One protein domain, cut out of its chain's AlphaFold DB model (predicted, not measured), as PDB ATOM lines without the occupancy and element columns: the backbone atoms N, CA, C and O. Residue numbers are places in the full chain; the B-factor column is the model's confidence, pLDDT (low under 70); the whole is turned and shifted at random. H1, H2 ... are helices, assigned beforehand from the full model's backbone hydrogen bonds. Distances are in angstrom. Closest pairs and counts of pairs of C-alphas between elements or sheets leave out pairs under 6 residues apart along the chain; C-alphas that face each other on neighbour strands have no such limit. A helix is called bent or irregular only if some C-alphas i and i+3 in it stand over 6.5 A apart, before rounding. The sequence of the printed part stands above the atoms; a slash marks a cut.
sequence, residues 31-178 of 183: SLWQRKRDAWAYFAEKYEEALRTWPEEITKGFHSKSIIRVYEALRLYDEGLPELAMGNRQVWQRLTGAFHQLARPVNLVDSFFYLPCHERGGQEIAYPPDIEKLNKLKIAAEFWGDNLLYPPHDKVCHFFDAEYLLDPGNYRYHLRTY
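What this domain is: This is residues 31 to 178 of the 183 residues of the protein "Imm71 domain-containing protein" of Martelella alba (UniProt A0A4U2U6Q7). Two long helices, H1 and H3, lie side by side and run opposite ways; the shorter H7 packs along H1 and the shorter H6 along H3, so that these four helices make the core. The short H4 and H5 fold back on the later part of H3, while H9 and H10 lie well away from H1 to H7, at the far side of a long loop of residues 150 to 162 that leads out from the short H8. The printed part has 148 residues with ten named helices, H1 to H10 in order along the chain, and no named strand: the class is all helix. It is compact, with a radius of gyration of the C-alphas of 16.2 A and spans of 47 by 33 by 26 A.

Where its parts are: The printed part begins with H1, residues 31 to 53, from C-alpha 31 at (224.802, 143.546, 252.521) to C-alpha 53 at (237.773, 151.847, 281.490), a length of 32.8 A. H2 is residues 56 to 59. H3, residues 66 to 85, measures 28.8 A and begins at C-alpha 66 at (232.260, 136.888, 277.325); it is neither bent nor irregular, but only just: C-alphas 79 and 82 are 6.4 A apart. H4 is residues 89 to 92, neither bent nor irregular, but only just, with C-alphas 89 and 92 6.3 A apart. H5 is residues 98 to 101. H6, residues 103 to 111, measures 11.8 A, and H7, residues 129 to 139, 15.1 A. The short H8, H9 and H10 are residues 146 to 149, 163 to 166 and 168 to 171; H10 ends at C-alpha 171 at (209.739, 142.828, 265.859).

How they stand to each other: H3 is the hub, touching H1, H4, H5 and H6. H1 and H3 touch at a shallow tilt of 21 degrees, opposite ways, their closest C-alphas being those of Arg 37 and Tyr 77, 5.8 A apart. H3 touches H6 with residues 66 to 73 alone, at a shallow tilt of 35.0 degrees, only just short of steep, opposite ways; the closest C-alphas are those of Arg 69 and Pro 105, 4.7 A apart. Residues 76 to 80 of H3 touch H5, with the C-alphas of Gly 80 and Ala 98 closest at 5.1 A, and residues 80 to 84 touch H4, with those of Gly 80 and Val 91 closest at 5.6 A. H4 and H5 touch only at the corner by their link, and H5 and H6 meet only through their link. With residues 39 to 47 alone H1 touches H7, at a shallow tilt of 29 degrees, opposite ways; the closest C-alphas, of Phe 43 and Leu 137, are 5.1 A apart. H6 and H7 are near each other, while H3 and H7 are apart. Three pairs are close but not clearly touching: H1 and H2, H4 and H8, and H9 and H10, the last with the C-alphas of Tyr 164 and Asn 170 closest at 6.6 A. In H1, H6 and H7 every O i to N i+4 pair is within hydrogen-bond range, in H3 14 of 16 are, and the other helices are too short for such a pair.

The domain as a whole: The two C-alphas farthest apart, those of Pro 55 and Val 156, are 48.8 A apart. The printed part has no cut. The links from H6 to H7, 17 residues, and from H8 to H9, 13 residues, are long. Residues 118 to 119 pair with 122 to 123, and residues 172 to 173 with 176 to 177, both antiparallel. The mean pLDDT of the printed part is 89.8; residue 64 and residues 155 to 160 are under 70.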
ATOM      1  N   SER A  31     224.883 142.235 251.873       96.69
ATOM      2  CA  SER A  31     224.802 143.546 252.521       96.69
ATOM      3  C   SER A  31     224.218 143.503 253.933       96.69
ATOM      4  O   SER A  31     224.648 144.273 254.788       96.69
ATOM      5  N   LEU A  32     223.235 142.633 254.199       95.88
ATOM      6  CA  LEU A  32     222.688 142.509 255.548       95.88
ATOM      7  C   LEU A  32     223.713 141.873 256.486       95.88
ATOM      8  O   LEU A  32     223.951 142.391 257.571       95.88
ATOM      9  N   TRP A  33     224.336 140.778 256.057       97.50
ATOM     10  CA  TRP A  33     225.319 140.058 256.864       97.50
ATOM     11  C   TRP A  33     226.582 140.880 257.116       97.50
ATOM     12  O   TRP A  33     227.132 140.822 258.213       97.50
ATOM     13  N   GLN A  34     226.989 141.716 256.158       98.19
ATOM     14  CA  GLN A  34     228.058 142.691 256.356       98.19
ATOM     15  C   GLN A  34     227.678 143.711 257.436       98.19
ATOM     16  O   GLN A  34     228.438 143.919 258.374       98.19
ATOM     17  N   ARG A  35     226.457 144.266 257.391       97.06
ATOM     18  CA  ARG A  35     225.965 145.172 258.446       97.06
ATOM     19  C   ARG A  35     225.905 144.504 259.819       97.06
ATOM     20  O   ARG A  35     226.253 145.147 260.803       97.06
ATOM     21  N   LYS A  36     225.492 143.231 259.894       97.06
ATOM     22  CA  LYS A  36     225.507 142.451 261.147       97.06
ATOM     23  C   LYS A  36     226.920 142.352 261.712       97.06
ATOM     24  O   LYS A  36     227.127 142.636 262.888       97.06
ATOM     25  N   ARG A  37     227.887 141.999 260.863       97.94
ATOM     26  CA  ARG A  37     229.306 141.929 261.223       97.94
ATOM     27  C   ARG A  37     229.831 143.274 261.709       97.94
ATOM     28  O   ARG A  37     230.477 143.317 262.747       97.94
ATOM     29  N   ASP A  38     229.554 144.357 260.988       98.50
ATOM     30  CA  ASP A  38     230.069 145.689 261.324       98.50
ATOM     31  C   ASP A  38     229.464 146.220 262.630       98.50
ATOM     32  O   ASP A  38     230.186 146.750 263.475       98.50
ATOM     33  N   ALA A  39     228.161 146.004 262.850       97.88
ATOM     34  CA  ALA A  39     227.515 146.306 264.125       97.88
ATOM     35  C   ALA A  39     228.128 145.491 265.276       97.88
ATOM     36  O   ALA A  39     228.419 146.042 266.337       97.88
ATOM     37  N   TRP A  40     228.387 144.198 265.051       97.94
ATOM     38  CA  TRP A  40     229.025 143.334 266.043       97.94
ATOM     39  C   TRP A  40     230.472 143.745 266.337       97.94
ATOM     40  O   TRP A  40     230.888 143.726 267.492       97.94
ATOM     41  N   ALA A  41     231.234 144.153 265.321       98.31
ATOM     42  CA  ALA A  41     232.595 144.655 265.483       98.31
ATOM     43  C   ALA A  41     232.621 145.941 266.322       98.31
ATOM     44  O   ALA A  41     233.423 146.058 267.245       98.31
ATOM     45  N   TYR A  42     231.698 146.870 266.059       98.38
ATOM     46  CA  TYR A  42     231.570 148.091 266.854       98.38
ATOM     47  C   TYR A  42     231.146 147.796 268.299       98.38
ATOM     48  O   TYR A  42     231.688 148.364 269.246       98.38
ATOM     49  N   PHE A  43     230.217 146.856 268.490       97.06
ATOM     50  CA  PHE A  43     229.884 146.342 269.814       97.06
ATOM     51  C   PHE A  43     231.112 145.749 270.521       97.06
ATOM     52  O   PHE A  43     231.332 146.056 271.690       97.06
ATOM     53  N   ALA A  44     231.923 144.946 269.829       96.31
ATOM     54  CA  ALA A  44     233.117 144.323 270.392       96.31
ATOM     55  C   ALA A  44     234.135 145.355 270.885       96.31
ATOM     56  O   ALA A  44     234.596 145.258 272.021       96.31
ATOM     57  N   GLU A  45     234.408 146.375 270.068       96.94
ATOM     58  CA  GLU A  45     235.272 147.502 270.432       96.94
ATOM     59  C   GLU A  45     234.762 148.197 271.703       96.94
ATOM     60  O   GLU A  45     235.512 148.383 272.662       96.94
ATOM     61  N   LYS A  46     233.466 148.537 271.753       95.81
ATOM     62  CA  LYS A  46     232.878 149.225 272.915       95.81
ATOM     63  C   LYS A  46     232.782 148.350 274.153       95.81
ATOM     64  O   LYS A  46     232.902 148.861 275.264       95.81
ATOM     65  N   TYR A  47     232.606 147.047 273.983       93.06
ATOM     66  CA  TYR A  47     232.613 146.097 275.084       93.06
ATOM     67  C   TYR A  47     234.014 145.972 275.694       93.06
ATOM     68  O   TYR A  47     234.162 146.005 276.914       93.06
ATOM     69  N   GLU A  48     235.052 145.882 274.863       93.00
ATOM     70  CA  GLU A  48     236.445 145.866 275.319       93.00
ATOM     71  C   GLU A  48     236.845 147.191 275.986       93.00
ATOM     72  O   GLU A  48     237.454 147.192 277.059       93.00
ATOM     73  N   GLU A  49     236.446 148.327 275.405       93.56
ATOM     74  CA  GLU A  49     236.647 149.651 275.998       93.56
ATOM     75  C   GLU A  49     235.993 149.747 277.383       93.56
ATOM     76  O   GLU A  49     236.638 150.196 278.335       93.56
ATOM     77  N   ALA A  50     234.751 149.273 277.519       91.88
ATOM     78  CA  ALA A  50     234.031 149.234 278.788       91.88
ATOM     79  C   ALA A  50     234.762 148.375 279.829       91.88
ATOM     80  O   ALA A  50     234.995 148.842 280.940       91.88
ATOM     81  N   LEU A  51     235.209 147.165 279.468       89.19
ATOM     82  CA  LEU A  51     235.968 146.296 280.378       89.19
ATOM     83  C   LEU A  51     237.271 146.933 280.883       89.19
ATOM     84  O   LEU A  51     237.707 146.629 281.990       89.19
ATOM     85  N   ARG A  52     237.908 147.789 280.076       89.62
ATOM     86  CA  ARG A  52     239.176 148.444 280.427       89.62
ATOM     87  C   ARG A  52     238.994 149.718 281.250       89.62
ATOM     88  O   ARG A  52     239.885 150.070 282.017       89.62
ATOM     89  N   THR A  53     237.912 150.459 281.015       91.31
ATOM     90  CA  THR A  53     237.773 151.847 281.490       91.31
ATOM     91  C   THR A  53     236.724 152.029 282.574       91.31
ATOM     92  O   THR A  53     236.816 152.988 283.340       91.31
ATOM     93  N   TRP A  54     235.720 151.157 282.639       90.00
ATOM     94  CA  TRP A  54     234.657 151.296 283.623       90.00
ATOM     95  C   TRP A  54     235.118 150.840 285.010       90.00
ATOM     96  O   TRP A  54     235.944 149.934 285.126       90.00
ATOM     97  N   PRO A  55     234.578 151.460 286.071       88.69
ATOM     98  CA  PRO A  55     234.844 151.042 287.438       88.69
ATOM     99  C   PRO A  55     234.285 149.634 287.700       88.69
ATOM    100  O   PRO A  55     233.280 149.227 287.102       88.69
ATOM    101  N   GLU A  56     234.933 148.895 288.607       85.56
ATOM    102  CA  GLU A  56     234.649 147.478 288.867       85.56
ATOM    103  C   GLU A  56     233.185 147.240 289.261       85.56
ATOM    104  O   GLU A  56     232.584 146.238 288.878       85.56
ATOM    105  N   GLU A  57     232.567 148.189 289.964       85.00
ATOM    106  CA  GLU A  57     231.170 148.126 290.391       85.00
ATOM    107  C   GLU A  57     230.206 148.008 289.205       85.00
ATOM    108  O   GLU A  57     229.199 147.302 289.294       85.00
ATOM    109  N   ILE A  58     230.526 148.664 288.084       83.88
ATOM    110  CA  ILE A  58     229.731 148.590 286.857       83.88
ATOM    111  C   ILE A  58     230.061 147.294 286.115       83.88
ATOM    112  O   ILE A  58     229.147 146.593 285.676       83.88
ATOM    113  N   THR A  59     231.342 146.932 285.997       81.06
ATOM    114  CA  THR A  59     231.769 145.768 285.204       81.06
ATOM    115  C   THR A  59     231.542 144.426 285.888       81.06
ATOM    116  O   THR A  59     231.551 143.405 285.206       81.06
ATOM    117  N   LYS A  60     231.288 144.389 287.200       79.38
ATOM    118  CA  LYS A  60     231.045 143.160 287.978       79.38
ATOM    119  C   LYS A  60     229.919 142.286 287.416       79.38
ATOM    120  O   LYS A  60     229.914 141.078 287.633       79.38
ATOM    121  N   GLY A  61     228.963 142.881 286.701       78.75
ATOM    122  CA  GLY A  61     227.885 142.140 286.045       78.75
ATOM    123  C   GLY A  61     228.278 141.459 284.727       78.75
ATOM    124  O   GLY A  61     227.528 140.597 284.263       78.75
ATOM    125  N   PHE A  62     229.431 141.803 284.138       84.06
ATOM    126  CA  PHE A  62     229.962 141.148 282.944       84.06
ATOM    127  C   PHE A  62     230.685 139.853 283.298       84.06
ATOM    128  O   PHE A  62     231.500 139.787 284.218       84.06
ATOM    129  N   HIS A  63     230.441 138.810 282.510       77.56
ATOM    130  CA  HIS A  63     231.191 137.572 282.650       77.56
ATOM    131  C   HIS A  63     232.561 137.693 281.957       77.56
ATOM    132  O   HIS A  63     232.651 137.976 280.764       77.56
ATOM    133  N   SER A  64     233.646 137.407 282.681       68.75
ATOM    134  CA  SER A  64     235.032 137.626 282.219       68.75
ATOM    135  C   SER A  64     235.406 136.888 280.928       68.75
ATOM    136  O   SER A  64     236.283 137.317 280.187       68.75
ATOM    137  N   LYS A  65     234.723 135.781 280.618       80.69
ATOM    138  CA  LYS A  65     234.933 135.013 279.375       80.69
ATOM    139  C   LYS A  65     234.045 135.451 278.207       80.69
ATOM    140  O   LYS A  65     234.172 134.876 277.127       80.69
ATOM    141  N   SER A  66     233.156 136.427 278.392       87.31
ATOM    142  CA  SER A  66     232.260 136.888 277.325       87.31
ATOM    143  C   SER A  66     233.033 137.535 276.184       87.31
ATOM    144  O   SER A  66     232.720 137.254 275.036       87.31
ATOM    145  N   ILE A  67     234.113 138.274 276.465       90.94
ATOM    146  CA  ILE A  67     234.955 138.887 275.423       90.94
ATOM    147  C   ILE A  67     235.546 137.853 274.448       90.94
ATOM    148  O   ILE A  67     235.576 138.082 273.243       90.94
ATOM    149  N   ILE A  68     235.908 136.660 274.937       93.56
ATOM    150  CA  ILE A  68     236.375 135.556 274.082       93.56
ATOM    151  C   ILE A  68     235.269 135.142 273.102       93.56
ATOM    152  O   ILE A  68     235.541 134.901 271.930       93.56
ATOM    153  N   ARG A  69     234.012 135.089 273.563       95.44
ATOM    154  CA  ARG A  69     232.851 134.759 272.719       95.44
ATOM    155  C   ARG A  69     232.513 135.877 271.741       95.44
ATOM    156  O   ARG A  69     232.168 135.586 270.601       95.44
ATOM    157  N   VAL A  70     232.663 137.136 272.151       95.75
ATOM    158  CA  VAL A  70     232.494 138.293 271.263       95.75
ATOM    159  C   VAL A  70     233.448 138.196 270.069       95.75
ATOM    160  O   VAL A  70     232.995 138.267 268.925       95.75
ATOM    161  N   TYR A  71     234.739 137.951 270.315       96.94
ATOM    162  CA  TYR A  71     235.728 137.791 269.246       96.94
ATOM    163  C   TYR A  71     235.571 136.483 268.459       96.94
ATOM    164  O   TYR A  71     235.803 136.465 267.252       96.94
ATOM    165  N   GLU A  72     235.119 135.395 269.094       97.50
ATOM    166  CA  GLU A  72     234.770 134.152 268.393       97.50
ATOM    167  C   GLU A  72     233.654 134.381 267.364       97.50
ATOM    168  O   GLU A  72     233.763 133.906 266.233       97.50
ATOM    169  N   ALA A  73     232.612 135.139 267.724       97.50
ATOM    170  CA  ALA A  73     231.558 135.524 266.790       97.50
ATOM    171  C   ALA A  73     232.086 136.429 265.664       97.50
ATOM    172  O   ALA A  73     231.743 136.212 264.504       97.50
ATOM    173  N   LEU A  74     232.960 137.395 265.972       97.88
ATOM    174  CA  LEU A  74     233.545 138.267 264.949       97.88
ATOM    175  C   LEU A  74     234.361 137.474 263.915       97.88
ATOM    176  O   LEU A  74     234.144 137.637 262.717       97.88
ATOM    177  N   ARG A  75     235.204 136.537 264.369       98.38
ATOM    178  CA  ARG A  75     235.953 135.627 263.487       98.38
ATOM    179  C   ARG A  75     235.024 134.842 262.555       98.38
ATOM    180  O   ARG A  75     235.303 134.723 261.370       98.38
ATOM    181  N   LEU A  76     233.911 134.319 263.073       98.38
ATOM    182  CA  LEU A  76     232.941 133.561 262.273       98.38
ATOM    183  C   LEU A  76     232.225 134.430 261.230       98.38
ATOM    184  O   LEU A  76     231.915 133.946 260.140       98.38
ATOM    185  N   TYR A  77     231.975 135.708 261.527       98.31
ATOM    186  CA  TYR A  77     231.511 136.641 260.504       98.31
ATOM    187  C   TYR A  77     232.571 136.859 259.417       98.31
ATOM    188  O   TYR A  77     232.235 136.793 258.233       98.31
ATOM    189  N   ASP A  78     233.825 137.083 259.810       98.38
ATOM    190  CA  ASP A  78     234.943 137.314 258.887       98.38
ATOM    191  C   ASP A  78     235.228 136.091 257.993       98.38
ATOM    192  O   ASP A  78     235.625 136.252 256.842       98.38
ATOM    193  N   GLU A  79     234.953 134.876 258.474       98.19
ATOM    194  CA  GLU A  79     235.031 133.636 257.690       98.19
ATOM    195  C   GLU A  79     233.829 133.440 256.758       98.19
ATOM    196  O   GLU A  79     233.985 133.018 255.614       98.19
ATOM    197  N   GLY A  80     232.614 133.736 257.224       98.06
ATOM    198  CA  GLY A  80     231.400 133.496 256.443       98.06
ATOM    199  C   GLY A  80     231.132 134.544 255.361       98.06
ATOM    200  O   GLY A  80     230.519 134.229 254.342       98.06
ATOM    201  N   LEU A  81     231.567 135.794 255.544       98.50
ATOM    202  CA  LEU A  81     231.298 136.870 254.585       98.50
ATOM    203  C   LEU A  81     231.949 136.660 253.206       98.50
ATOM    204  O   LEU A  81     231.239 136.848 252.215       98.50
ATOM    205  N   PRO A  82     233.232 136.267 253.091       98.44
ATOM    206  CA  PRO A  82     233.844 135.960 251.798       98.44
ATOM    207  C   PRO A  82     233.111 134.839 251.052       98.44
ATOM    208  O   PRO A  82     232.786 134.984 249.875       98.44
ATOM    209  N   GLU A  83     232.757 133.763 251.756       98.12
ATOM    210  CA  GLU A  83     231.984 132.645 251.206       98.12
ATOM    211  C   GLU A  83     230.608 133.106 250.705       98.12
ATOM    212  O   GLU A  83     230.190 132.796 249.585       98.12
ATOM    213  N   LEU A  84     229.918 133.927 251.502       97.88
ATOM    214  CA  LEU A  84     228.637 134.511 251.124       97.88
ATOM    215  C   LEU A  84     228.756 135.398 249.874       97.88
ATOM    216  O   LEU A  84     227.874 135.353 249.015       97.88
ATOM    217  N   ALA A  85     229.833 136.183 249.760       97.88
ATOM    218  CA  ALA A  85     230.107 137.035 248.602       97.88
ATOM    219  C   ALA A  85     230.321 136.216 247.320       97.88
ATOM    220  O   ALA A  85     229.885 136.629 246.247       97.88
ATOM    221  N   MET A  86     230.910 135.024 247.440       97.56
ATOM    222  CA  MET A  86     231.048 134.053 246.347       97.56
ATOM    223  C   MET A  86     229.743 133.303 246.030       97.56
ATOM    224  O   MET A  86     229.703 132.466 245.130       97.56
ATOM    225  N   GLY A  87     228.660 133.585 246.760       95.81
ATOM    226  CA  GLY A  87     227.372 132.918 246.607       95.81
ATOM    227  C   GLY A  87     227.281 131.568 247.320       95.81
ATOM    228  O   GLY A  87     226.259 130.891 247.184       95.81
ATOM    229  N   ASN A  88     228.288 131.180 248.108       96.75
ATOM    230  CA  ASN A  88     228.265 129.935 248.864       96.75
ATOM    231  C   ASN A  88     227.272 130.039 250.030       96.75
ATOM    232  O   ASN A  88     227.506 130.713 251.031       96.75
ATOM    233  N   ARG A  89     226.131 129.350 249.909       94.94
ATOM    234  CA  ARG A  89     225.075 129.353 250.936       94.94
ATOM    235  C   ARG A  89     225.274 128.281 252.011       94.94
ATOM    236  O   ARG A  89     224.492 128.219 252.958       94.94
ATOM    237  N   GLN A  90     226.346 127.486 251.925       95.50
ATOM    238  CA  GLN A  90     226.738 126.548 252.984       95.50
ATOM    239  C   GLN A  90     227.233 127.259 254.249       95.50
ATOM    240  O   GLN A  90     227.365 126.631 255.294       95.50
ATOM    241  N   VAL A  91     227.415 128.581 254.214       97.12
ATOM    242  CA  VAL A  91     227.671 129.399 255.408       97.12
ATOM    243  C   VAL A  91     226.609 129.221 256.503       97.12
ATOM    244  O   VAL A  91     226.942 129.331 257.680       97.12
ATOM    245  N   TRP A  92     225.364 128.872 256.154       95.75
ATOM    246  CA  TRP A  92     224.294 128.542 257.113       95.75
ATOM    247  C   TRP A  92     224.122 127.039 257.360       95.75
ATOM    248  O   TRP A  92     223.239 126.636 258.116       95.75
ATOM    249  N   GLN A  93     224.941 126.191 256.732       93.56
ATOM    250  CA  GLN A  93     224.843 124.745 256.880       93.56
ATOM    251  C   GLN A  93     225.025 124.340 258.341       93.56
ATOM    252  O   GLN A  93     225.918 124.811 259.046       93.56
ATOM    253  N   ARG A  94     224.179 123.412 258.785       90.69
ATOM    254  CA  ARG A  94     224.215 122.894 260.147       90.69
ATOM    255  C   ARG A  94     225.583 122.292 260.474       90.69
ATOM    256  O   ARG A  94     226.133 121.529 259.686       90.69
ATOM    257  N   LEU A  95     226.074 122.586 261.677       88.38
ATOM    258  CA  LEU A  95     227.347 122.122 262.260       88.38
ATOM    259  C   LEU A  95     228.625 122.659 261.598       88.38
ATOM    260  O   LEU A  95     229.612 122.826 262.305       88.38
ATOM    261  N   THR A  96     228.623 122.938 260.296       92.25
ATOM    262  CA  THR A  96     229.836 123.294 259.540       92.25
ATOM    263  C   THR A  96     229.861 124.745 259.075       92.25
ATOM    264  O   THR A  96     230.928 125.349 259.033       92.25
ATOM    265  N   GLY A  97     228.708 125.336 258.768       96.00
ATOM    266  CA  GLY A  97     228.623 126.695 258.249       96.00
ATOM    267  C   GLY A  97     229.073 127.735 259.273       96.00
ATOM    268  O   GLY A  97     228.639 127.703 260.427       96.00
ATOM    269  N   ALA A  98     229.918 128.680 258.853       97.00
ATOM    270  CA  ALA A  98     230.438 129.733 259.727       97.00
ATOM    271  C   ALA A  98     229.312 130.528 260.420       97.00
ATOM    272  O   ALA A  98     229.345 130.738 261.633       97.00
ATOM    273  N   PHE A  99     228.241 130.867 259.696       96.44
ATOM    274  CA  PHE A  99     227.096 131.570 260.273       96.44
ATOM    275  C   PHE A  99     226.198 130.688 261.135       96.44
ATOM    276  O   PHE A  99     225.528 131.206 262.025       96.44
ATOM    277  N   HIS A 100     226.154 129.372 260.912       94.88
ATOM    278  CA  HIS A 100     225.483 128.462 261.849       94.88
ATOM    279  C   HIS A 100     226.243 128.396 263.172       94.88
ATOM    280  O   HIS A 100     225.648 128.386 264.249       94.88
ATOM    281  N   GLN A 101     227.572 128.385 263.107       95.56
ATOM    282  CA  GLN A 101     228.415 128.358 264.293       95.56
ATOM    283  C   GLN A 101     228.308 129.641 265.133       95.56
ATOM    284  O   GLN A 101     228.573 129.562 266.329       95.56
ATOM    285  N   LEU A 102     227.843 130.773 264.573       95.25
ATOM    286  CA  LEU A 102     227.597 132.024 265.316       95.25
ATOM    287  C   LEU A 102     226.607 131.862 266.469       95.25
ATOM    288  O   LEU A 102     226.741 132.552 267.480       95.25
ATOM    289  N   ALA A 103     225.631 130.955 266.342       91.25
ATOM    290  CA  ALA A 103     224.567 130.797 267.330       91.25
ATOM    291  C   ALA A 103     225.127 130.563 268.739       91.25
ATOM    292  O   ALA A 103     224.634 131.125 269.709       91.25
ATOM    293  N   ARG A 104     226.204 129.781 268.870       92.12
ATOM    294  CA  ARG A 104     226.813 129.488 270.173       92.12
ATOM    295  C   ARG A 104     227.448 130.721 270.838       92.12
ATOM    296  O   ARG A 104     227.043 131.025 271.958       92.12
ATOM    297  N   PRO A 105     228.456 131.396 270.250       94.56
ATOM    298  CA  PRO A 105     229.075 132.553 270.883       94.56
ATOM    299  C   PRO A 105     228.078 133.694 271.098       94.56
ATOM    300  O   PRO A 105     228.089 134.270 272.181       94.56
ATOM    301  N   VAL A 106     227.172 133.961 270.147       93.19
ATOM    302  CA  VAL A 106     226.143 135.003 270.302       93.19
ATOM    303  C   VAL A 106     225.195 134.671 271.457       93.19
ATOM    304  O   VAL A 106     225.053 135.485 272.362       93.19
ATOM    305  N   ASN A 107     224.640 133.453 271.519       89.56
ATOM    306  CA  ASN A 107     223.734 133.068 272.610       89.56
ATOM    307  C   ASN A 107     224.416 133.100 273.984       89.56
ATOM    308  O   ASN A 107     223.771 133.411 274.982       89.56
ATOM    309  N   LEU A 108     225.710 132.772 274.056       90.06
ATOM    310  CA  LEU A 108     226.471 132.872 275.302       90.06
ATOM    311  C   LEU A 108     226.688 134.331 275.712       90.06
ATOM    312  O   LEU A 108     226.544 134.645 276.889       90.06
ATOM    313  N   VAL A 109     227.004 135.222 274.768       91.38
ATOM    314  CA  VAL A 109     227.085 136.662 275.056       91.38
ATOM    315  C   VAL A 109     225.734 137.170 275.547       91.38
ATOM    316  O   VAL A 109     225.697 137.853 276.560       91.38
ATOM    317  N   ASP A 110     224.639 136.778 274.903       87.50
ATOM    318  CA  ASP A 110     223.281 137.174 275.277       87.50
ATOM    319  C   ASP A 110     222.876 136.690 276.666       87.50
ATOM    320  O   ASP A 110     222.413 137.481 277.481       87.50
ATOM    321  N   SER A 111     223.107 135.410 276.954       84.56
ATOM    322  CA  SER A 111     222.724 134.791 278.230       84.56
ATOM    323  C   SER A 111     223.510 135.354 279.416       84.56
ATOM    324  O   SER A 111     223.044 135.310 280.553       84.56
ATOM    325  N   PHE A 112     224.722 135.856 279.160       82.00
ATOM    326  CA  PHE A 112     225.659 136.327 280.180       82.00
ATOM    327  C   PHE A 112     226.049 137.795 279.982       82.00
ATOM    328  O   PHE A 112     227.109 138.216 280.453       82.00
ATOM    329  N   PHE A 113     225.210 138.571 279.284       87.44
ATOM    330  CA  PHE A 113     225.539 139.948 278.930       87.44
ATOM    331  C   PHE A 113     225.681 140.817 280.177       87.44
ATOM    332  O   PHE A 113     226.668 141.526 280.316       87.44
ATOM    333  N   TYR A 114     224.724 140.734 281.103       87.94
ATOM    334  CA  TYR A 114     224.788 141.437 282.384       87.94
ATOM    335  C   TYR A 114     223.964 140.702 283.445       87.94
ATOM    336  O   TYR A 114     222.764 140.945 283.600       87.94
ATOM    337  N   LEU A 115     224.596 139.766 284.158       84.25
ATOM    338  CA  LEU A 115     223.925 138.812 285.055       84.25
ATOM    339  C   LEU A 115     222.954 139.428 286.080       84.25
ATOM    340  O   LEU A 115     221.895 138.835 286.272       84.25
ATOM    341  N   PRO A 116     223.226 140.599 286.695       85.94
ATOM    342  CA  PRO A 116     222.308 141.196 287.669       85.94
ATOM    343  C   PRO A 116     220.889 141.469 287.149       85.94
ATOM    344  O   PRO A 116     219.976 141.641 287.949       85.94
ATOM    345  N   CYS A 117     220.699 141.522 285.828       84.38
ATOM    346  CA  CYS A 117     219.410 141.797 285.194       84.38
ATOM    347  C   CYS A 117     218.782 140.571 284.510       84.38
ATOM    348  O   CYS A 117     217.798 140.742 283.788       84.38
ATOM    349  N   HIS A 118     219.348 139.367 284.684       83.56
ATOM    350  CA  HIS A 118     218.855 138.154 284.027       83.56
ATOM    351  C   HIS A 118     218.342 137.097 285.009       83.56
ATOM    352  O   HIS A 118     219.012 136.775 285.988       83.56
ATOM    353  N   GLU A 119     217.216 136.467 284.672       77.88
ATOM    354  CA  GLU A 119     216.755 135.213 285.273       77.88
ATOM    355  C   GLU A 119     216.637 134.153 284.168       77.88
ATOM    356  O   GLU A 119     216.154 134.423 283.072       77.88
ATOM    357  N   ARG A 120     217.154 132.937 284.408       74.94
ATOM    358  CA  ARG A 120     217.145 131.821 283.430       74.94
ATOM    359  C   ARG A 120     217.685 132.181 282.026       74.94
ATOM    360  O   ARG A 120     217.343 131.517 281.052       74.94
ATOM    361  N   GLY A 121     218.553 133.191 281.923       71.69
ATOM    362  CA  GLY A 121     219.156 133.643 280.661       71.69
ATOM    363  C   GLY A 121     218.330 134.666 279.871       71.69
ATOM    364  O   GLY A 121     218.789 135.113 278.823       71.69
ATOM    365  N   GLY A 122     217.151 135.067 280.360       79.25
ATOM    366  CA  GLY A 122     216.356 136.167 279.812       79.25
ATOM    367  C   GLY A 122     216.599 137.469 280.572       79.25
ATOM    368  O   GLY A 122     216.882 137.439 281.765       79.25
ATOM    369  N   GLN A 123     216.518 138.610 279.886       85.62
ATOM    370  CA  GLN A 123     216.547 139.921 280.537       85.62
ATOM    371  C   GLN A 123     215.192 140.181 281.214       85.62
ATOM    372  O   GLN A 123     214.196 140.377 280.522       85.62
ATOM    373  N   GLU A 124     215.171 140.239 282.544       84.69
ATOM    374  CA  GLU A 124     213.940 140.442 283.329       84.69
ATOM    375  C   GLU A 124     213.680 141.914 283.653       84.69
ATOM    376  O   GLU A 124     212.539 142.359 283.762       84.69
ATOM    377  N   ILE A 125     214.750 142.694 283.797       88.50
ATOM    378  CA  ILE A 125     214.678 144.115 284.134       88.50
ATOM    379  C   ILE A 125     215.513 144.950 283.169       88.50
ATOM    380  O   ILE A 125     216.456 144.470 282.531       88.50
ATOM    381  N   ALA A 126     215.162 146.229 283.057       89.56
ATOM    382  CA  ALA A 126     215.926 147.175 282.259       89.56
ATOM    383  C   ALA A 126     217.378 147.243 282.752       89.56
ATOM    384  O   ALA A 126     217.638 147.263 283.958       89.56
ATOM    385  N   TYR A 127     218.323 147.285 281.814       90.12
ATOM    386  CA  TYR A 127     219.724 147.461 282.161       90.12
ATOM    387  C   TYR A 127     219.978 148.880 282.696       90.12
ATOM    388  O   TYR A 127     219.277 149.823 282.311       90.12
ATOM    389  N   PRO A 128     221.013 149.073 283.535       91.81
ATOM    390  CA  PRO A 128     221.492 150.410 283.861       91.81
ATOM    391  C   PRO A 128     221.826 151.208 282.585       91.81
ATOM    392  O   PRO A 128     222.234 150.603 281.592       91.81
ATOM    393  N   PRO A 129     221.714 152.551 282.584       92.12
ATOM    394  CA  PRO A 129     221.807 153.353 281.361       92.12
ATOM    395  C   PRO A 129     223.055 153.108 280.502       92.12
ATOM    396  O   PRO A 129     222.951 153.063 279.278       92.12
ATOM    397  N   ASP A 130     224.226 152.928 281.113       91.31
ATOM    398  CA  ASP A 130     225.467 152.683 280.368       91.31
ATOM    399  C   ASP A 130     225.545 151.259 279.806       91.31
ATOM    400  O   ASP A 130     225.968 151.066 278.664       91.31
ATOM    401  N   ILE A 131     225.029 150.274 280.547       92.19
ATOM    402  CA  ILE A 131     224.886 148.891 280.075       92.19
ATOM    403  C   ILE A 131     223.881 148.827 278.915       92.19
ATOM    404  O   ILE A 131     224.117 148.140 277.924       92.19
ATOM    405  N   GLU A 132     222.785 149.586 278.993       92.38
ATOM    406  CA  GLU A 132     221.756 149.651 277.954       92.38
ATOM    407  C   GLU A 132     222.289 150.268 276.653       92.38
ATOM    408  O   GLU A 132     221.969 149.787 275.566       92.38
ATOM    409  N   LYS A 133     223.152 151.293 276.729       93.44
ATOM    410  CA  LYS A 133     223.835 151.833 275.538       93.44
ATOM    411  C   LYS A 133     224.634 150.743 274.828       93.44
ATOM    412  O   LYS A 133     224.530 150.616 273.612       93.44
ATOM    413  N   LEU A 134     225.387 149.943 275.583       93.44
ATOM    414  CA  LEU A 134     226.187 148.849 275.039       93.44
ATOM    415  C   LEU A 134     225.308 147.704 274.500       93.44
ATOM    416  O   LEU A 134     225.570 147.186 273.416       93.44
ATOM    417  N   ASN A 135     224.218 147.368 275.196       92.31
ATOM    418  CA  ASN A 135     223.225 146.390 274.745       92.31
ATOM    419  C   ASN A 135     222.603 146.777 273.394       92.31
ATOM    420  O   ASN A 135     222.444 145.931 272.518       92.31
ATOM    421  N   LYS A 136     222.299 148.061 273.177       93.25
ATOM    422  CA  LYS A 136     221.768 148.536 271.889       93.25
ATOM    423  C   LYS A 136     222.742 148.326 270.731       93.25
ATOM    424  O   LYS A 136     222.292 148.040 269.624       93.25
ATOM    425  N   LEU A 137     224.051 148.423 270.975       95.38
ATOM    426  CA  LEU A 137     225.064 148.113 269.959       95.38
ATOM    427  C   LEU A 137     225.057 146.623 269.606       95.38
ATOM    428  O   LEU A 137     225.116 146.278 268.432       95.38
ATOM    429  N   LYS A 138     224.908 145.751 270.609       93.62
ATOM    430  CA  LYS A 138     224.743 144.305 270.406       93.62
ATOM    431  C   LYS A 138     223.490 143.995 269.577       93.62
ATOM    432  O   LYS A 138     223.582 143.318 268.557       93.62
ATOM    433  N   ILE A 139     222.339 144.551 269.968       92.88
ATOM    434  CA  ILE A 139     221.045 144.351 269.288       92.88
ATOM    435  C   ILE A 139     221.073 144.869 267.843       92.88
ATOM    436  O   ILE A 139     220.374 144.335 266.987       92.88
ATOM    437  N   ALA A 140     221.905 145.866 267.522       93.94
ATOM    438  CA  ALA A 140     222.052 146.349 266.149       93.94
ATOM    439  C   ALA A 140     222.594 145.281 265.173       93.94
ATOM    440  O   ALA A 140     222.421 145.421 263.961       93.94
ATOM    441  N   ALA A 141     223.216 144.212 265.681       94.12
ATOM    442  CA  ALA A 141     223.627 143.056 264.890       94.12
ATOM    443  C   ALA A 141     222.522 141.994 264.731       94.12
ATOM    444  O   ALA A 141     222.725 141.028 263.999       94.12
ATOM    445  N   GLU A 142     221.370 142.135 265.388       92.12
ATOM    446  CA  GLU A 142     220.276 141.158 265.383       92.12
ATOM    447  C   GLU A 142     219.169 141.574 264.399       92.12
ATOM    448  O   GLU A 142     218.772 142.740 264.322       92.12
ATOM    449  N   PHE A 143     218.643 140.611 263.636       91.88
ATOM    450  CA  PHE A 143     217.567 140.854 262.676       91.88
ATOM    451  C   PHE A 143     216.510 139.767 262.772       91.88
ATOM    452  O   PHE A 143     216.792 138.591 262.559       91.88
ATOM    453  N   TRP A 144     215.269 140.180 263.020       92.06
ATOM    454  CA  TRP A 144     214.134 139.269 263.024       92.06
ATOM    455  C   TRP A 144     214.025 138.490 261.704       92.06
ATOM    456  O   TRP A 144     214.087 139.078 260.620       92.06
ATOM    457  N   GLY A 145     213.853 137.170 261.804       89.94
ATOM    458  CA  GLY A 145     213.700 136.273 260.662       89.94
ATOM    459  C   GLY A 145     215.001 135.694 260.102       89.94
ATOM    460  O   GLY A 145     214.943 134.844 259.217       89.94
ATOM    461  N   ASP A 146     216.179 136.099 260.583       89.31
ATOM    462  CA  ASP A 146     217.445 135.504 260.127       89.31
ATOM    463  C   ASP A 146     217.569 134.007 260.473       89.31
ATOM    464  O   ASP A 146     218.221 133.255 259.746       89.31
ATOM    465  N   ASN A 147     216.848 133.555 261.501       86.81
ATOM    466  CA  ASN A 147     216.668 132.158 261.877       86.81
ATOM    467  C   ASN A 147     216.102 131.294 260.732       86.81
ATOM    468  O   ASN A 147     216.341 130.089 260.701       86.81
ATOM    469  N   LEU A 148     215.393 131.897 259.772       88.12
ATOM    470  CA  LEU A 148     214.815 131.206 258.612       88.12
ATOM    471  C   LEU A 148     215.860 130.747 257.587       88.12
ATOM    472  O   LEU A 148     215.550 129.952 256.703       88.12
ATOM    473  N   LEU A 149     217.091 131.256 257.672       89.75
ATOM    474  CA  LEU A 149     218.180 130.909 256.752       89.75
ATOM    475  C   LEU A 149     218.861 129.590 257.128       89.75
ATOM    476  O   LEU A 149     219.607 129.026 256.327       89.75
ATOM    477  N   TYR A 150     218.619 129.109 258.346       88.12
ATOM    478  CA  TYR A 150     219.221 127.894 258.859       88.12
ATOM    479  C   TYR A 150     218.349 126.679 258.535       88.12
ATOM    480  O   TYR A 150     217.129 126.729 258.701       88.12
ATOM    481  N   PRO A 151     218.952 125.554 258.113       83.88
ATOM    482  CA  PRO A 151     218.214 124.315 257.930       83.88
ATOM    483  C   PRO A 151     217.529 123.869 259.236       83.88
ATOM    484  O   PRO A 151     218.163 123.924 260.296       83.88
ATOM    485  N   PRO A 152     216.284 123.361 259.184       79.19
ATOM    486  CA  PRO A 152     215.574 122.895 260.372       79.19
ATOM    487  C   PRO A 152     216.283 121.703 261.029       79.19
ATOM    488  O   PRO A 152     216.862 120.836 260.362       79.19
ATOM    489  N   HIS A 153     216.230 121.635 262.361       76.44
ATOM    490  CA  HIS A 153     216.921 120.599 263.137       76.44
ATOM    491  C   HIS A 153     216.305 119.203 262.980       76.44
ATOM    492  O   HIS A 153     217.027 118.203 263.068       76.44
ATOM    493  N   ASP A 154     215.001 119.147 262.743       80.44
ATOM    494  CA  ASP A 154     214.153 117.956 262.688       80.44
ATOM    495  C   ASP A 154     213.798 117.536 261.250       80.44
ATOM    496  O   ASP A 154     213.037 116.590 261.055       80.44
ATOM    497  N   LYS A 155     214.385 118.196 260.238       69.31
ATOM    498  CA  LYS A 155     214.054 118.031 258.808       69.31
ATOM    499  C   LYS A 155     212.596 118.382 258.472       69.31
ATOM    500  O   LYS A 155     212.127 118.023 257.392       69.31
ATOM    501  N   VAL A 156     211.891 119.088 259.354       67.88
ATOM    502  CA  VAL A 156     210.532 119.560 259.105       67.88
ATOM    503  C   VAL A 156     210.607 120.981 258.566       67.88
ATOM    504  O   VAL A 156     211.254 121.857 259.132       67.88
ATOM    505  N   CYS A 157     209.934 121.228 257.444       62.84
ATOM    506  CA  CYS A 157     209.684 122.593 257.016       62.84
ATOM    507  C   CYS A 157     208.670 123.198 257.990       62.84
ATOM    508  O   CYS A 157     207.481 122.882 257.924       62.84
ATOM    509  N   HIS A 158     209.131 124.039 258.914       57.75
ATOM    510  CA  HIS A 158     208.226 124.907 259.650       57.75
ATOM    511  C   HIS A 158     207.633 125.881 258.626       57.75
ATOM    512  O   HIS A 158     208.310 126.782 258.139       57.75
ATOM    513  N   PHE A 159     206.395 125.636 258.197       58.00
ATOM    514  CA  PHE A 159     205.671 126.591 257.371       58.00
ATOM    515  C   PHE A 159     205.386 127.817 258.239       58.00
ATOM    516  O   PHE A 159     204.696 127.707 259.251       58.00
ATOM    517  N   PHE A 160     205.943 128.965 257.868       66.25
ATOM    518  CA  PHE A 160     205.698 130.216 258.571       66.25
ATOM    519  C   PHE A 160     204.615 130.994 257.832       66.25
ATOM    520  O   PHE A 160     204.701 131.188 256.618       66.25
ATOM    521  N   ASP A 161     203.600 131.440 258.572       81.50
ATOM    522  CA  ASP A 161     202.656 132.435 258.071       81.50
ATOM    523  C   ASP A 161     203.442 133.687 257.638       81.50
ATOM    524  O   ASP A 161     204.436 134.056 258.271       81.50
ATOM    525  N   ALA A 162     203.006 134.355 256.568       88.62
ATOM    526  CA  ALA A 162     203.575 135.633 256.150       88.62
ATOM    527  C   ALA A 162     203.530 136.665 257.290       88.62
ATOM    528  O   ALA A 162     204.414 137.519 257.379       88.62
ATOM    529  N   GLU A 163     202.565 136.529 258.206       91.06
ATOM    530  CA  GLU A 163     202.501 137.265 259.469       91.06
ATOM    531  C   GLU A 163     203.816 137.248 260.257       91.06
ATOM    532  O   GLU A 163     204.217 138.282 260.793       91.06
ATOM    533  N   TYR A 164     204.545 136.127 260.258       89.56
ATOM    534  CA  TYR A 164     205.808 135.993 260.983       89.56
ATOM    535  C   TYR A 164     206.801 137.095 260.603       89.56
ATOM    536  O   TYR A 164     207.402 137.701 261.481       89.56
ATOM    537  N   LEU A 165     206.940 137.408 259.310       91.56
ATOM    538  CA  LEU A 165     207.865 138.438 258.829       91.56
ATOM    539  C   LEU A 165     207.213 139.809 258.605       91.56
ATOM    540  O   LEU A 165     207.928 140.816 258.602       91.56
ATOM    541  N   LEU A 166     205.895 139.850 258.383       92.38
ATOM    542  CA  LEU A 166     205.165 141.058 257.990       92.38
ATOM    543  C   LEU A 166     204.440 141.761 259.138       92.38
ATOM    544  O   LEU A 166     204.064 142.915 258.962       92.38
ATOM    545  N   ASP A 167     204.225 141.123 260.290       92.19
ATOM    546  CA  ASP A 167     203.640 141.817 261.437       92.19
ATOM    547  C   ASP A 167     204.702 142.629 262.192       92.19
ATOM    548  O   ASP A 167     205.644 142.046 262.736       92.19
ATOM    549  N   PRO A 168     204.560 143.964 262.305       91.88
ATOM    550  CA  PRO A 168     205.462 144.780 263.116       91.88
ATOM    551  C   PRO A 168     205.483 144.384 264.599       91.88
ATOM    552  O   PRO A 168     206.468 144.655 265.287       91.88
ATOM    553  N   GLY A 169     204.419 143.749 265.104       92.06
ATOM    554  CA  GLY A 169     204.345 143.226 266.468       92.06
ATOM    555  C   GLY A 169     205.422 142.180 266.760       92.06
ATOM    556  O   GLY A 169     205.999 142.203 267.842       92.06
ATOM    557  N   ASN A 170     205.785 141.360 265.768       91.62
ATOM    558  CA  ASN A 170     206.811 140.318 265.903       91.62
ATOM    559  C   ASN A 170     208.237 140.878 266.037       91.62
ATOM    560  O   ASN A 170     209.148 140.179 266.469       91.62
ATOM    561  N   TYR A 171     208.443 142.159 265.720       92.62
ATOM    562  CA  TYR A 171     209.739 142.828 265.859       92.62
ATOM    563  C   TYR A 171     209.953 143.392 267.269       92.62
ATOM    564  O   TYR A 171     210.998 143.981 267.544       92.62
ATOM    565  N   ARG A 172     208.980 143.232 268.172       91.38
ATOM    566  CA  ARG A 172     209.080 143.624 269.578       91.38
ATOM    567  C   ARG A 172     209.150 142.368 270.432       91.38
ATOM    568  O   ARG A 172     208.234 141.554 270.414       91.38
ATOM    569  N   TYR A 173     210.223 142.230 271.200       83.00
ATOM    570  CA  TYR A 173     210.426 141.092 272.087       83.00
ATOM    571  C   TYR A 173     210.831 141.580 273.475       83.00
ATOM    572  O   TYR A 173     211.973 141.990 273.688       83.00
ATOM    573  N   HIS A 174     209.889 141.546 274.419       82.56
ATOM    574  CA  HIS A 174     210.063 142.075 275.776       82.56
ATOM    575  C   HIS A 174     210.622 143.511 275.768       82.56
ATOM    576  O   HIS A 174     209.941 144.439 275.337       82.56
ATOM    577  N   LEU A 175     211.863 143.691 276.228       84.06
ATOM    578  CA  LEU A 175     212.561 144.976 276.322       84.06
ATOM    579  C   LEU A 175     213.371 145.317 275.057       84.06
ATOM    580  O   LEU A 175     214.005 146.368 274.992       84.06
ATOM    581  N   ARG A 176     213.357 144.444 274.044       83.69
ATOM    582  CA  ARG A 176     214.115 144.577 272.796       83.69
ATOM    583  C   ARG A 176     213.187 144.909 271.631       83.69
ATOM    584  O   ARG A 176     212.048 144.449 271.557       83.69
ATOM    585  N   THR A 177     213.676 145.713 270.694       88.94
ATOM    586  CA  THR A 177     212.967 146.033 269.447       88.94
ATOM    587  C   THR A 177     213.932 145.925 268.274       88.94
ATOM    588  O   THR A 177     214.982 146.564 268.277       88.94
ATOM    589  N   TYR A 178     213.560 145.134 267.271       89.31
ATOM    590  CA  TYR A 178     214.301 144.974 266.026       89.31
ATOM    591  C   TYR A 178     213.878 146.019 264.993       89.31
ATOM    592  O   TYR A 178     212.752 146.522 264.996       89.31
TER     593      TYR A 178